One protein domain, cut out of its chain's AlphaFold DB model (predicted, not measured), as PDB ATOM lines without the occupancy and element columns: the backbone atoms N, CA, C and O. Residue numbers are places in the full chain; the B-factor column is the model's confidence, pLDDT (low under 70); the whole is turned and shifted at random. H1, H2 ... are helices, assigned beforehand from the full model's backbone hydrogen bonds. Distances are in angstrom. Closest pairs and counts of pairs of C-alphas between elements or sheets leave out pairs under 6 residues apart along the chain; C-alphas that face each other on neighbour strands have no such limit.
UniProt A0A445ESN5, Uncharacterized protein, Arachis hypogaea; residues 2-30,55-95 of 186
ATOM      1  N   THR A   2      27.600  -4.354   4.035       67.88
ATOM      2  CA  THR A   2      28.590  -4.140   2.955       67.88
ATOM      3  C   THR A   2      28.076  -3.261   1.808       67.88
ATOM      4  O   THR A   2      28.822  -2.441   1.288       67.88
ATOM      5  N   ARG A   3      26.784  -3.362   1.462       70.19
ATOM      6  CA  ARG A   3      26.181  -2.655   0.316       70.19
ATOM      7  C   ARG A   3      26.198  -1.120   0.450       70.19
ATOM      8  O   ARG A   3      26.505  -0.430  -0.511       70.19
ATOM      9  N   THR A   4      25.950  -0.585   1.648       75.44
ATOM     10  CA  THR A   4      26.006   0.868   1.911       75.44
ATOM     11  C   THR A   4      27.434   1.415   1.909       75.44
ATOM     12  O   THR A   4      27.660   2.530   1.457       75.44
ATOM     13  N   LYS A   5      28.410   0.616   2.361       81.44
ATOM     14  CA  LYS A   5      29.835   0.979   2.321       81.44
ATOM     15  C   LYS A   5      30.354   1.050   0.884       81.44
ATOM     16  O   LYS A   5      31.073   1.980   0.551       81.44
ATOM     17  N   TYR A   6      29.945   0.105   0.039       77.06
ATOM     18  CA  TYR A   6      30.274   0.112  -1.386       77.06
ATOM     19  C   TYR A   6      29.702   1.345  -2.096       77.06
ATOM     20  O   TYR A   6      30.448   2.073  -2.738       77.06
ATOM     21  N   ALA A   7      28.412   1.640  -1.901       81.31
ATOM     22  CA  ALA A   7      27.786   2.829  -2.483       81.31
ATOM     23  C   ALA A   7      28.471   4.134  -2.032       81.31
ATOM     24  O   ALA A   7      28.712   5.016  -2.849       81.31
ATOM     25  N   PHE A   8      28.848   4.237  -0.754       83.62
ATOM     26  CA  PHE A   8      29.585   5.389  -0.234       83.62
ATOM     27  C   PHE A   8      30.962   5.560  -0.893       83.62
ATOM     28  O   PHE A   8      31.315   6.669  -1.277       83.62
ATOM     29  N   LEU A   9      31.723   4.472  -1.062       80.94
ATOM     30  CA  LEU A   9      33.030   4.513  -1.728       80.94
ATOM     31  C   LEU A   9      32.919   4.910  -3.203       80.94
ATOM     32  O   LEU A   9      33.749   5.674  -3.682       80.94
ATOM     33  N   VAL A  10      31.885   4.435  -3.902       81.94
ATOM     34  CA  VAL A  10      31.616   4.805  -5.300       81.94
ATOM     35  C   VAL A  10      31.272   6.291  -5.414       81.94
ATOM     36  O   VAL A  10      31.851   6.986  -6.239       81.94
ATOM     37  N   ILE A  11      30.407   6.813  -4.539       81.69
ATOM     38  CA  ILE A  11      30.084   8.251  -4.507       81.69
ATOM     39  C   ILE A  11      31.336   9.087  -4.214       81.69
ATOM     40  O   ILE A  11      31.541  10.128  -4.828       81.69
ATOM     41  N   LEU A  12      32.190   8.631  -3.296       82.69
ATOM     42  CA  LEU A  12      33.436   9.318  -2.955       82.69
ATOM     43  C   LEU A  12      34.418   9.318  -4.139       82.69
ATOM     44  O   LEU A  12      35.028  10.349  -4.406       82.69
ATOM     45  N   LEU A  13      34.519   8.212  -4.883       81.06
ATOM     46  CA  LEU A  13      35.304   8.124  -6.121       81.06
ATOM     47  C   LEU A  13      34.800   9.091  -7.201       81.06
ATOM     48  O   LEU A  13      35.607   9.809  -7.781       81.06
ATOM     49  N   ILE A  14      33.484   9.184  -7.399       80.81
ATOM     50  CA  ILE A  14      32.876  10.109  -8.371       80.81
ATOM     51  C   ILE A  14      33.119  11.570  -7.969       80.81
ATOM     52  O   ILE A  14      33.489  12.404  -8.792       80.81
ATOM     53  N   LEU A  15      32.955  11.902  -6.682       81.25
ATOM     54  CA  LEU A  15      33.252  13.243  -6.172       81.25
ATOM     55  C   LEU A  15      34.735  13.591  -6.315       81.25
ATOM     56  O   LEU A  15      35.059  14.740  -6.609       81.25
ATOM     57  N   LEU A  16      35.626  12.617  -6.117       85.62
ATOM     58  CA  LEU A  16      37.062  12.791  -6.303       85.62
ATOM     59  C   LEU A  16      37.405  13.054  -7.771       85.62
ATOM     60  O   LEU A  16      38.160  13.983  -8.036       85.62
ATOM     61  N   GLU A  17      36.839  12.296  -8.713       81.56
ATOM     62  CA  GLU A  17      37.035  12.532 -10.148       81.56
ATOM     63  C   GLU A  17      36.498  13.894 -10.583       81.56
ATOM     64  O   GLU A  17      37.213  14.647 -11.246       81.56
ATOM     65  N   LEU A  18      35.290  14.268 -10.150       80.06
ATOM     66  CA  LEU A  18      34.724  15.589 -10.431       80.06
ATOM     67  C   LEU A  18      35.555  16.716  -9.816       80.06
ATOM     68  O   LEU A  18      35.751  17.748 -10.457       80.06
ATOM     69  N   ALA A  19      36.071  16.532  -8.599       74.56
ATOM     70  CA  ALA A  19      36.952  17.498  -7.957       74.56
ATOM     71  C   ALA A  19      38.284  17.626  -8.705       74.56
ATOM     72  O   ALA A  19      38.734  18.744  -8.942       74.56
ATOM     73  N   PHE A  20      38.890  16.517  -9.134       75.81
ATOM     74  CA  PHE A  20      40.124  16.533  -9.923       75.81
ATOM     75  C   PHE A  20      39.915  17.197 -11.284       75.81
ATOM     76  O   PHE A  20      40.697  18.064 -11.676       75.81
ATOM     77  N   ALA A  21      38.829  16.851 -11.977       74.88
ATOM     78  CA  ALA A  21      38.449  17.467 -13.240       74.88
ATOM     79  C   ALA A  21      38.202  18.974 -13.071       74.88
ATOM     80  O   ALA A  21      38.714  19.769 -13.856       74.88
ATOM     81  N   ALA A  22      37.487  19.386 -12.020       71.62
ATOM     82  CA  ALA A  22      37.238  20.791 -11.718       71.62
ATOM     83  C   ALA A  22      38.534  21.544 -11.381       71.62
ATOM     84  O   ALA A  22      38.760  22.623 -11.918       71.62
ATOM     85  N   VAL A  23      39.413  20.981 -10.552       70.81
ATOM     86  CA  VAL A  23      40.699  21.602 -10.199       70.81
ATOM     87  C   VAL A  23      41.585  21.760 -11.437       70.81
ATOM     88  O   VAL A  23      42.094  22.850 -11.661       70.81
ATOM     89  N   ILE A  24      41.697  20.746 -12.299       74.75
ATOM     90  CA  ILE A  24      42.459  20.841 -13.560       74.75
ATOM     91  C   ILE A  24      41.850  21.873 -14.525       74.75
ATOM     92  O   ILE A  24      42.573  22.534 -15.276       74.75
ATOM     93  N   PHE A  25      40.523  22.015 -14.527       69.50
ATOM     94  CA  PHE A  25      39.805  22.910 -15.434       69.50
ATOM     95  C   PHE A  25      39.825  24.379 -14.977       69.50
ATOM     96  O   PHE A  25      39.986  25.282 -15.805       69.50
ATOM     97  N   PHE A  26      39.653  24.626 -13.675       67.12
ATOM     98  CA  PHE A  26      39.593  25.965 -13.085       67.12
ATOM     99  C   PHE A  26      40.967  26.501 -12.699       67.12
ATOM    100  O   PHE A  26      41.236  27.685 -12.920       67.12
ATOM    101  N   ASP A  27      41.843  25.659 -12.156       65.50
ATOM    102  CA  ASP A  27      43.195  26.078 -11.843       65.50
ATOM    103  C   ASP A  27      44.030  25.995 -13.119       65.50
ATOM    104  O   ASP A  27      44.242  24.927 -13.677       65.50
ATOM    105  N   LYS A  28      44.468  27.144 -13.632       64.69
ATOM    106  CA  LYS A  28      45.470  27.226 -14.708       64.69
ATOM    107  C   LYS A  28      46.847  27.600 -14.151       64.69
ATOM    108  O   LYS A  28      47.767  27.828 -14.933       64.69
ATOM    109  N   GLY A  29      46.986  27.703 -12.826       63.53
ATOM    110  CA  GLY A  29      48.224  28.006 -12.113       63.53
ATOM    111  C   GLY A  29      49.277  26.916 -12.282       63.53
ATOM    112  O   GLY A  29      50.445  27.246 -12.470       63.53
ATOM    113  N   TRP A  30      48.857  25.649 -12.387       63.44
ATOM    114  CA  TRP A  30      49.754  24.516 -12.655       63.44
ATOM    115  C   TRP A  30      50.548  24.664 -13.960       63.44
ATOM    116  O   TRP A  30      51.683  24.205 -14.046       63.44
ATOM    117  N   ILE A  55      33.986  21.529 -28.386       80.75
ATOM    118  CA  ILE A  55      33.918  20.066 -28.496       80.75
ATOM    119  C   ILE A  55      34.305  19.424 -27.166       80.75
ATOM    120  O   ILE A  55      33.589  18.560 -26.668       80.75
ATOM    121  N   VAL A  56      35.396  19.883 -26.551       78.88
ATOM    122  CA  VAL A  56      35.850  19.381 -25.245       78.88
ATOM    123  C   VAL A  56      34.780  19.597 -24.174       78.88
ATOM    124  O   VAL A  56      34.525  18.702 -23.369       78.88
ATOM    125  N   ARG A  57      34.100  20.748 -24.189       77.12
ATOM    126  CA  ARG A  57      32.993  21.036 -23.273       77.12
ATOM    127  C   ARG A  57      31.814  20.085 -23.478       77.12
ATOM    128  O   ARG A  57      31.276  19.580 -22.497       77.12
ATOM    129  N   TRP A  58      31.423  19.831 -24.725       77.88
ATOM    130  CA  TRP A  58      30.353  18.883 -25.045       77.88
ATOM    131  C   TRP A  58      30.720  17.446 -24.679       77.88
ATOM    132  O   TRP A  58      29.872  16.727 -24.161       77.88
ATOM    133  N   VAL A  59      31.977  17.041 -24.870       79.69
ATOM    134  CA  VAL A  59      32.483  15.726 -24.452       79.69
ATOM    135  C   VAL A  59      32.457  15.593 -22.932       79.69
ATOM    136  O   VAL A  59      31.952  14.597 -22.425       79.69
ATOM    137  N   ALA A  60      32.919  16.604 -22.194       77.44
ATOM    138  CA  ALA A  60      32.871  16.600 -20.733       77.44
ATOM    139  C   ALA A  60      31.431  16.504 -20.207       77.44
ATOM    140  O   ALA A  60      31.144  15.720 -19.306       77.44
ATOM    141  N   LEU A  61      30.505  17.257 -20.807       76.38
ATOM    142  CA  LEU A  61      29.085  17.205 -20.460       76.38
ATOM    143  C   LEU A  61      28.476  15.840 -20.825       76.38
ATOM    144  O   LEU A  61      27.715  15.281 -20.042       76.38
ATOM    145  N   GLY A  62      28.876  15.268 -21.963       81.19
ATOM    146  CA  GLY A  62      28.488  13.927 -22.394       81.19
ATOM    147  C   GLY A  62      28.967  12.824 -21.451       81.19
ATOM    148  O   GLY A  62      28.201  11.908 -21.180       81.19
ATOM    149  N   ILE A  63      30.179  12.928 -20.899       83.12
ATOM    150  CA  ILE A  63      30.701  11.975 -19.906       83.12
ATOM    151  C   ILE A  63      29.858  12.017 -18.632       83.12
ATOM    152  O   ILE A  63      29.426  10.970 -18.160       83.12
ATOM    153  N   VAL A  64      29.557  13.210 -18.112       79.50
ATOM    154  CA  VAL A  64      28.733  13.358 -16.900       79.50
ATOM    155  C   VAL A  64      27.324  12.807 -17.117       79.50
ATOM    156  O   VAL A  64      26.801  12.090 -16.268       79.50
ATOM    157  N   VAL A  65      26.709  13.117 -18.259       82.19
ATOM    158  CA  VAL A  65      25.382  12.592 -18.612       82.19
ATOM    159  C   VAL A  65      25.428  11.072 -18.746       82.19
ATOM    160  O   VAL A  65      24.607  10.393 -18.141       82.19
ATOM    161  N   PHE A  66      26.427  10.532 -19.443       79.88
ATOM    162  CA  PHE A  66      26.597   9.093 -19.603       79.88
ATOM    163  C   PHE A  66      26.795   8.383 -18.262       79.88
ATOM    164  O   PHE A  66      26.167   7.358 -18.033       79.88
ATOM    165  N   GLU A  67      27.603   8.922 -17.348       81.62
ATOM    166  CA  GLU A  67      27.749   8.343 -16.011       81.62
ATOM    167  C   GLU A  67      26.430   8.323 -15.236       81.62
ATOM    168  O   GLU A  67      26.073   7.297 -14.655       81.62
ATOM    169  N   VAL A  68      25.683   9.431 -15.243       80.88
ATOM    170  CA  VAL A  68      24.393   9.528 -14.547       80.88
ATOM    171  C   VAL A  68      23.365   8.583 -15.167       80.88
ATOM    172  O   VAL A  68      22.671   7.872 -14.438       80.88
ATOM    173  N   ASP A  69      23.296   8.525 -16.496       85.50
ATOM    174  CA  ASP A  69      22.385   7.647 -17.226       85.50
ATOM    175  C   ASP A  69      22.733   6.175 -17.001       85.50
ATOM    176  O   ASP A  69      21.847   5.384 -16.679       85.50
ATOM    177  N   VAL A  70      24.013   5.798 -17.087       86.56
ATOM    178  CA  VAL A  70      24.482   4.427 -16.831       86.56
ATOM    179  C   VAL A  70      24.219   4.029 -15.382       86.56
ATOM    180  O   VAL A  70      23.723   2.930 -15.139       86.56
ATOM    181  N   MET A  71      24.469   4.912 -14.414       80.12
ATOM    182  CA  MET A  71      24.164   4.658 -13.002       80.12
ATOM    183  C   MET A  71      22.659   4.491 -12.759       80.12
ATOM    184  O   MET A  71      22.252   3.558 -12.063       80.12
ATOM    185  N   CYS A  72      21.818   5.332 -13.367       81.62
ATOM    186  CA  CYS A  72      20.360   5.195 -13.313       81.62
ATOM    187  C   CYS A  72      19.885   3.878 -13.936       81.62
ATOM    188  O   CYS A  72      19.033   3.202 -13.358       81.62
ATOM    189  N   LEU A  73      20.448   3.488 -15.082       87.62
ATOM    190  CA  LEU A  73      20.089   2.260 -15.790       87.62
ATOM    191  C   LEU A  73      20.489   1.025 -14.972       87.62
ATOM    192  O   LEU A  73      19.673   0.128 -14.771       87.62
ATOM    193  N   VAL A  74      21.704   1.007 -14.419       87.38
ATOM    194  CA  VAL A  74      22.174  -0.069 -13.532       87.38
ATOM    195  C   VAL A  74      21.300  -0.163 -12.281       87.38
ATOM    196  O   VAL A  74      20.843  -1.251 -11.930       87.38
ATOM    197  N   MET A  75      20.983   0.964 -11.638       83.06
ATOM    198  CA  MET A  75      20.106   0.983 -10.465       83.06
ATOM    199  C   MET A  75      18.687   0.489 -10.794       83.06
ATOM    200  O   MET A  75      18.092  -0.251 -10.006       83.06
ATOM    201  N   PHE A  76      18.147   0.860 -11.958       88.06
ATOM    202  CA  PHE A  76      16.839   0.401 -12.425       88.06
ATOM    203  C   PHE A  76      16.820  -1.112 -12.687       88.06
ATOM    204  O   PHE A  76      15.876  -1.791 -12.281       88.06
ATOM    205  N   LEU A  77      17.873  -1.663 -13.300       89.06
ATOM    206  CA  LEU A  77      18.004  -3.102 -13.550       89.06
ATOM    207  C   LEU A  77      18.078  -3.912 -12.250       89.06
ATOM    208  O   LEU A  77      17.403  -4.934 -12.125       89.06
ATOM    209  N   GLU A  78      18.840  -3.436 -11.264       87.50
ATOM    210  CA  GLU A  78      18.924  -4.055  -9.934       87.50
ATOM    211  C   GLU A  78      17.555  -4.077  -9.237       87.50
ATOM    212  O   GLU A  78      17.130  -5.108  -8.707       87.50
ATOM    213  N   LEU A  79      16.815  -2.962  -9.281       88.44
ATOM    214  CA  LEU A  79      15.466  -2.889  -8.716       88.44
ATOM    215  C   LEU A  79      14.509  -3.861  -9.419       88.44
ATOM    216  O   LEU A  79      13.769  -4.591  -8.753       88.44
ATOM    217  N   GLN A  80      14.546  -3.903 -10.752       89.56
ATOM    218  CA  GLN A  80      13.722  -4.804 -11.555       89.56
ATOM    219  C   GLN A  80      14.016  -6.275 -11.226       89.56
ATOM    220  O   GLN A  80      13.085  -7.068 -11.075       89.56
ATOM    221  N   ALA A  81      15.290  -6.642 -11.064       89.75
ATOM    222  CA  ALA A  81      15.694  -7.995 -10.695       89.75
ATOM    223  C   ALA A  81      15.187  -8.388  -9.299       89.75
ATOM    224  O   ALA A  81      14.680  -9.497  -9.114       89.75
ATOM    225  N   LEU A  82      15.253  -7.477  -8.322       89.44
ATOM    226  CA  LEU A  82      14.733  -7.712  -6.972       89.44
ATOM    227  C   LEU A  82      13.209  -7.875  -6.957       89.44
ATOM    228  O   LEU A  82      12.699  -8.781  -6.296       89.44
ATOM    229  N   LEU A  83      12.480  -7.043  -7.705       89.75
ATOM    230  CA  LEU A  83      11.027  -7.164  -7.857       89.75
ATOM    231  C   LEU A  83      10.639  -8.482  -8.535       89.75
ATOM    232  O   LEU A  83       9.698  -9.147  -8.103       89.75
ATOM    233  N   PHE A  84      11.385  -8.887  -9.563       91.06
ATOM    234  CA  PHE A  84      11.171 -10.158 -10.248       91.06
ATOM    235  C   PHE A  84      11.411 -11.356  -9.320       91.06
ATOM    236  O   PHE A  84      10.589 -12.271  -9.263       91.06
ATOM    237  N   LEU A  85      12.488 -11.331  -8.532       89.06
ATOM    238  CA  LEU A  85      12.781 -12.368  -7.545       89.06
ATOM    239  C   LEU A  85      11.709 -12.424  -6.446       89.06
ATOM    240  O   LEU A  85      11.266 -13.510  -6.076       89.06
ATOM    241  N   LEU A  86      11.232 -11.270  -5.970       86.75
ATOM    242  CA  LEU A  86      10.122 -11.201  -5.021       86.75
ATOM    243  C   LEU A  86       8.844 -11.807  -5.611       86.75
ATOM    244  O   LEU A  86       8.181 -12.597  -4.944       86.75
ATOM    245  N   ALA A  87       8.519 -11.497  -6.868       86.50
ATOM    246  CA  ALA A  87       7.371 -12.076  -7.558       86.50
ATOM    247  C   ALA A  87       7.490 -13.606  -7.696       86.50
ATOM    248  O   ALA A  87       6.499 -14.316  -7.515       86.50
ATOM    249  N   LEU A  88       8.695 -14.127  -7.957       86.69
ATOM    250  CA  LEU A  88       8.955 -15.569  -7.970       86.69
ATOM    251  C   LEU A  88       8.761 -16.203  -6.592       86.69
ATOM    252  O   LEU A  88       8.105 -17.238  -6.503       86.69
ATOM    253  N   ILE A  89       9.270 -15.581  -5.527       87.81
ATOM    254  CA  ILE A  89       9.088 -16.068  -4.153       87.81
ATOM    255  C   ILE A  89       7.607 -16.054  -3.779       87.81
ATOM    256  O   ILE A  89       7.105 -17.057  -3.295       87.81
ATOM    257  N   VAL A  90       6.875 -14.971  -4.055       86.69
ATOM    258  CA  VAL A  90       5.430 -14.897  -3.786       86.69
ATOM    259  C   VAL A  90       4.680 -15.984  -4.554       86.69
ATOM    260  O   VAL A  90       3.814 -16.643  -3.988       86.69
ATOM    261  N   ARG A  91       5.031 -16.237  -5.819       79.12
ATOM    262  CA  ARG A  91       4.417 -17.313  -6.609       79.12
ATOM    263  C   ARG A  91       4.771 -18.705  -6.081       79.12
ATOM    264  O   ARG A  91       3.920 -19.587  -6.128       79.12
ATOM    265  N   ALA A  92       5.991 -18.904  -5.589       77.31
ATOM    266  CA  ALA A  92       6.424 -20.159  -4.986       77.31
ATOM    267  C   ALA A  92       5.754 -20.397  -3.624       77.31
ATOM    268  O   ALA A  92       5.266 -21.494  -3.375       77.31
ATOM    269  N   SER A  93       5.653 -19.369  -2.783       73.94
ATOM    270  CA  SER A  93       4.978 -19.422  -1.481       73.94
ATOM    271  C   SER A  93       3.463 -19.562  -1.608       73.94
ATOM    272  O   SER A  93       2.824 -20.112  -0.721       73.94
ATOM    273  N   ASN A  94       2.884 -19.081  -2.712       71.31
ATOM    274  CA  ASN A  94       1.469 -19.255  -3.031       71.31
ATOM    275  C   ASN A  94       1.214 -20.481  -3.930       71.31
ATOM    276  O   ASN A  94       0.106 -20.649  -4.445       71.31
ATOM    277  N   LYS A  95       2.226 -21.341  -4.143       60.19
ATOM    278  CA  LYS A  95       2.018 -22.661  -4.739       60.19
ATOM    279  C   LYS A  95       1.213 -23.466  -3.726       60.19
ATOM    280  O   LYS A  95       1.720 -23.814  -2.663       60.19
TER     281      LYS A  95
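What this domain is: This is residues 2 to 30 and 55 to 95 of the 186 residues of an uncharacterized protein of Arachis hypogaea (UniProt A0A445ESN5). Two long, straight helices, H1 and H2, run side by side in opposite directions with a gap between them, and the longer one, H2, reaches well beyond the first residue of H1. The pair makes a slender rod, with H2 along most of its length and the short tail of residues 27 to 30 at one end. The printed part has 70 residues with two named helices, H1 then H2, and no named strand; its class is all helix. The whole is extended, with a radius of gyration of the C-alphas of 19.1 A and spans of 69 by 29 by 7 A.

Where its parts are: Find C-alpha 2 at (28.590, -4.140, 2.955); from there H1, residues 2 to 26, runs 35.8 A to C-alpha 26 at (39.593, 25.965, -13.085). After the cut, look at C-alpha 55 at (33.918, 20.066, -28.496), where H2, residues 55 to 93, begins; it runs 55.9 A to C-alpha 93 at (4.978, -19.422, -1.481).

How they stand to each other: Compare the end points of each helix: from first to last C-alpha, x and y rise and z falls in H1, while x and y fall and z rises in H2. H1 and H2 are apart, with no C-alpha of the one within 8 A of the other. Residues 2 to 13 of H1, residues 22 to 30, of which 22 to 26 belong to H1, and residues 68 to 95, of which 68 to 93 belong to H2, stand free. In H1 and H2 every O i to N i+4 pair is within hydrogen-bond range.

The domain as a whole: The C-alphas of Gly 29 and Lys 95, the two farthest apart, are 69.0 A from each other. Residues 31 to 54 are not printed, and across this cut, which lies in the link from H1 to H2, C-alphas 30 and 55 are 22.8 A apart. In the B-factor column the mean pLDDT of the printed part is 79.8; look for values under 70 at residue 2, residues 25 to 30 and residue 95.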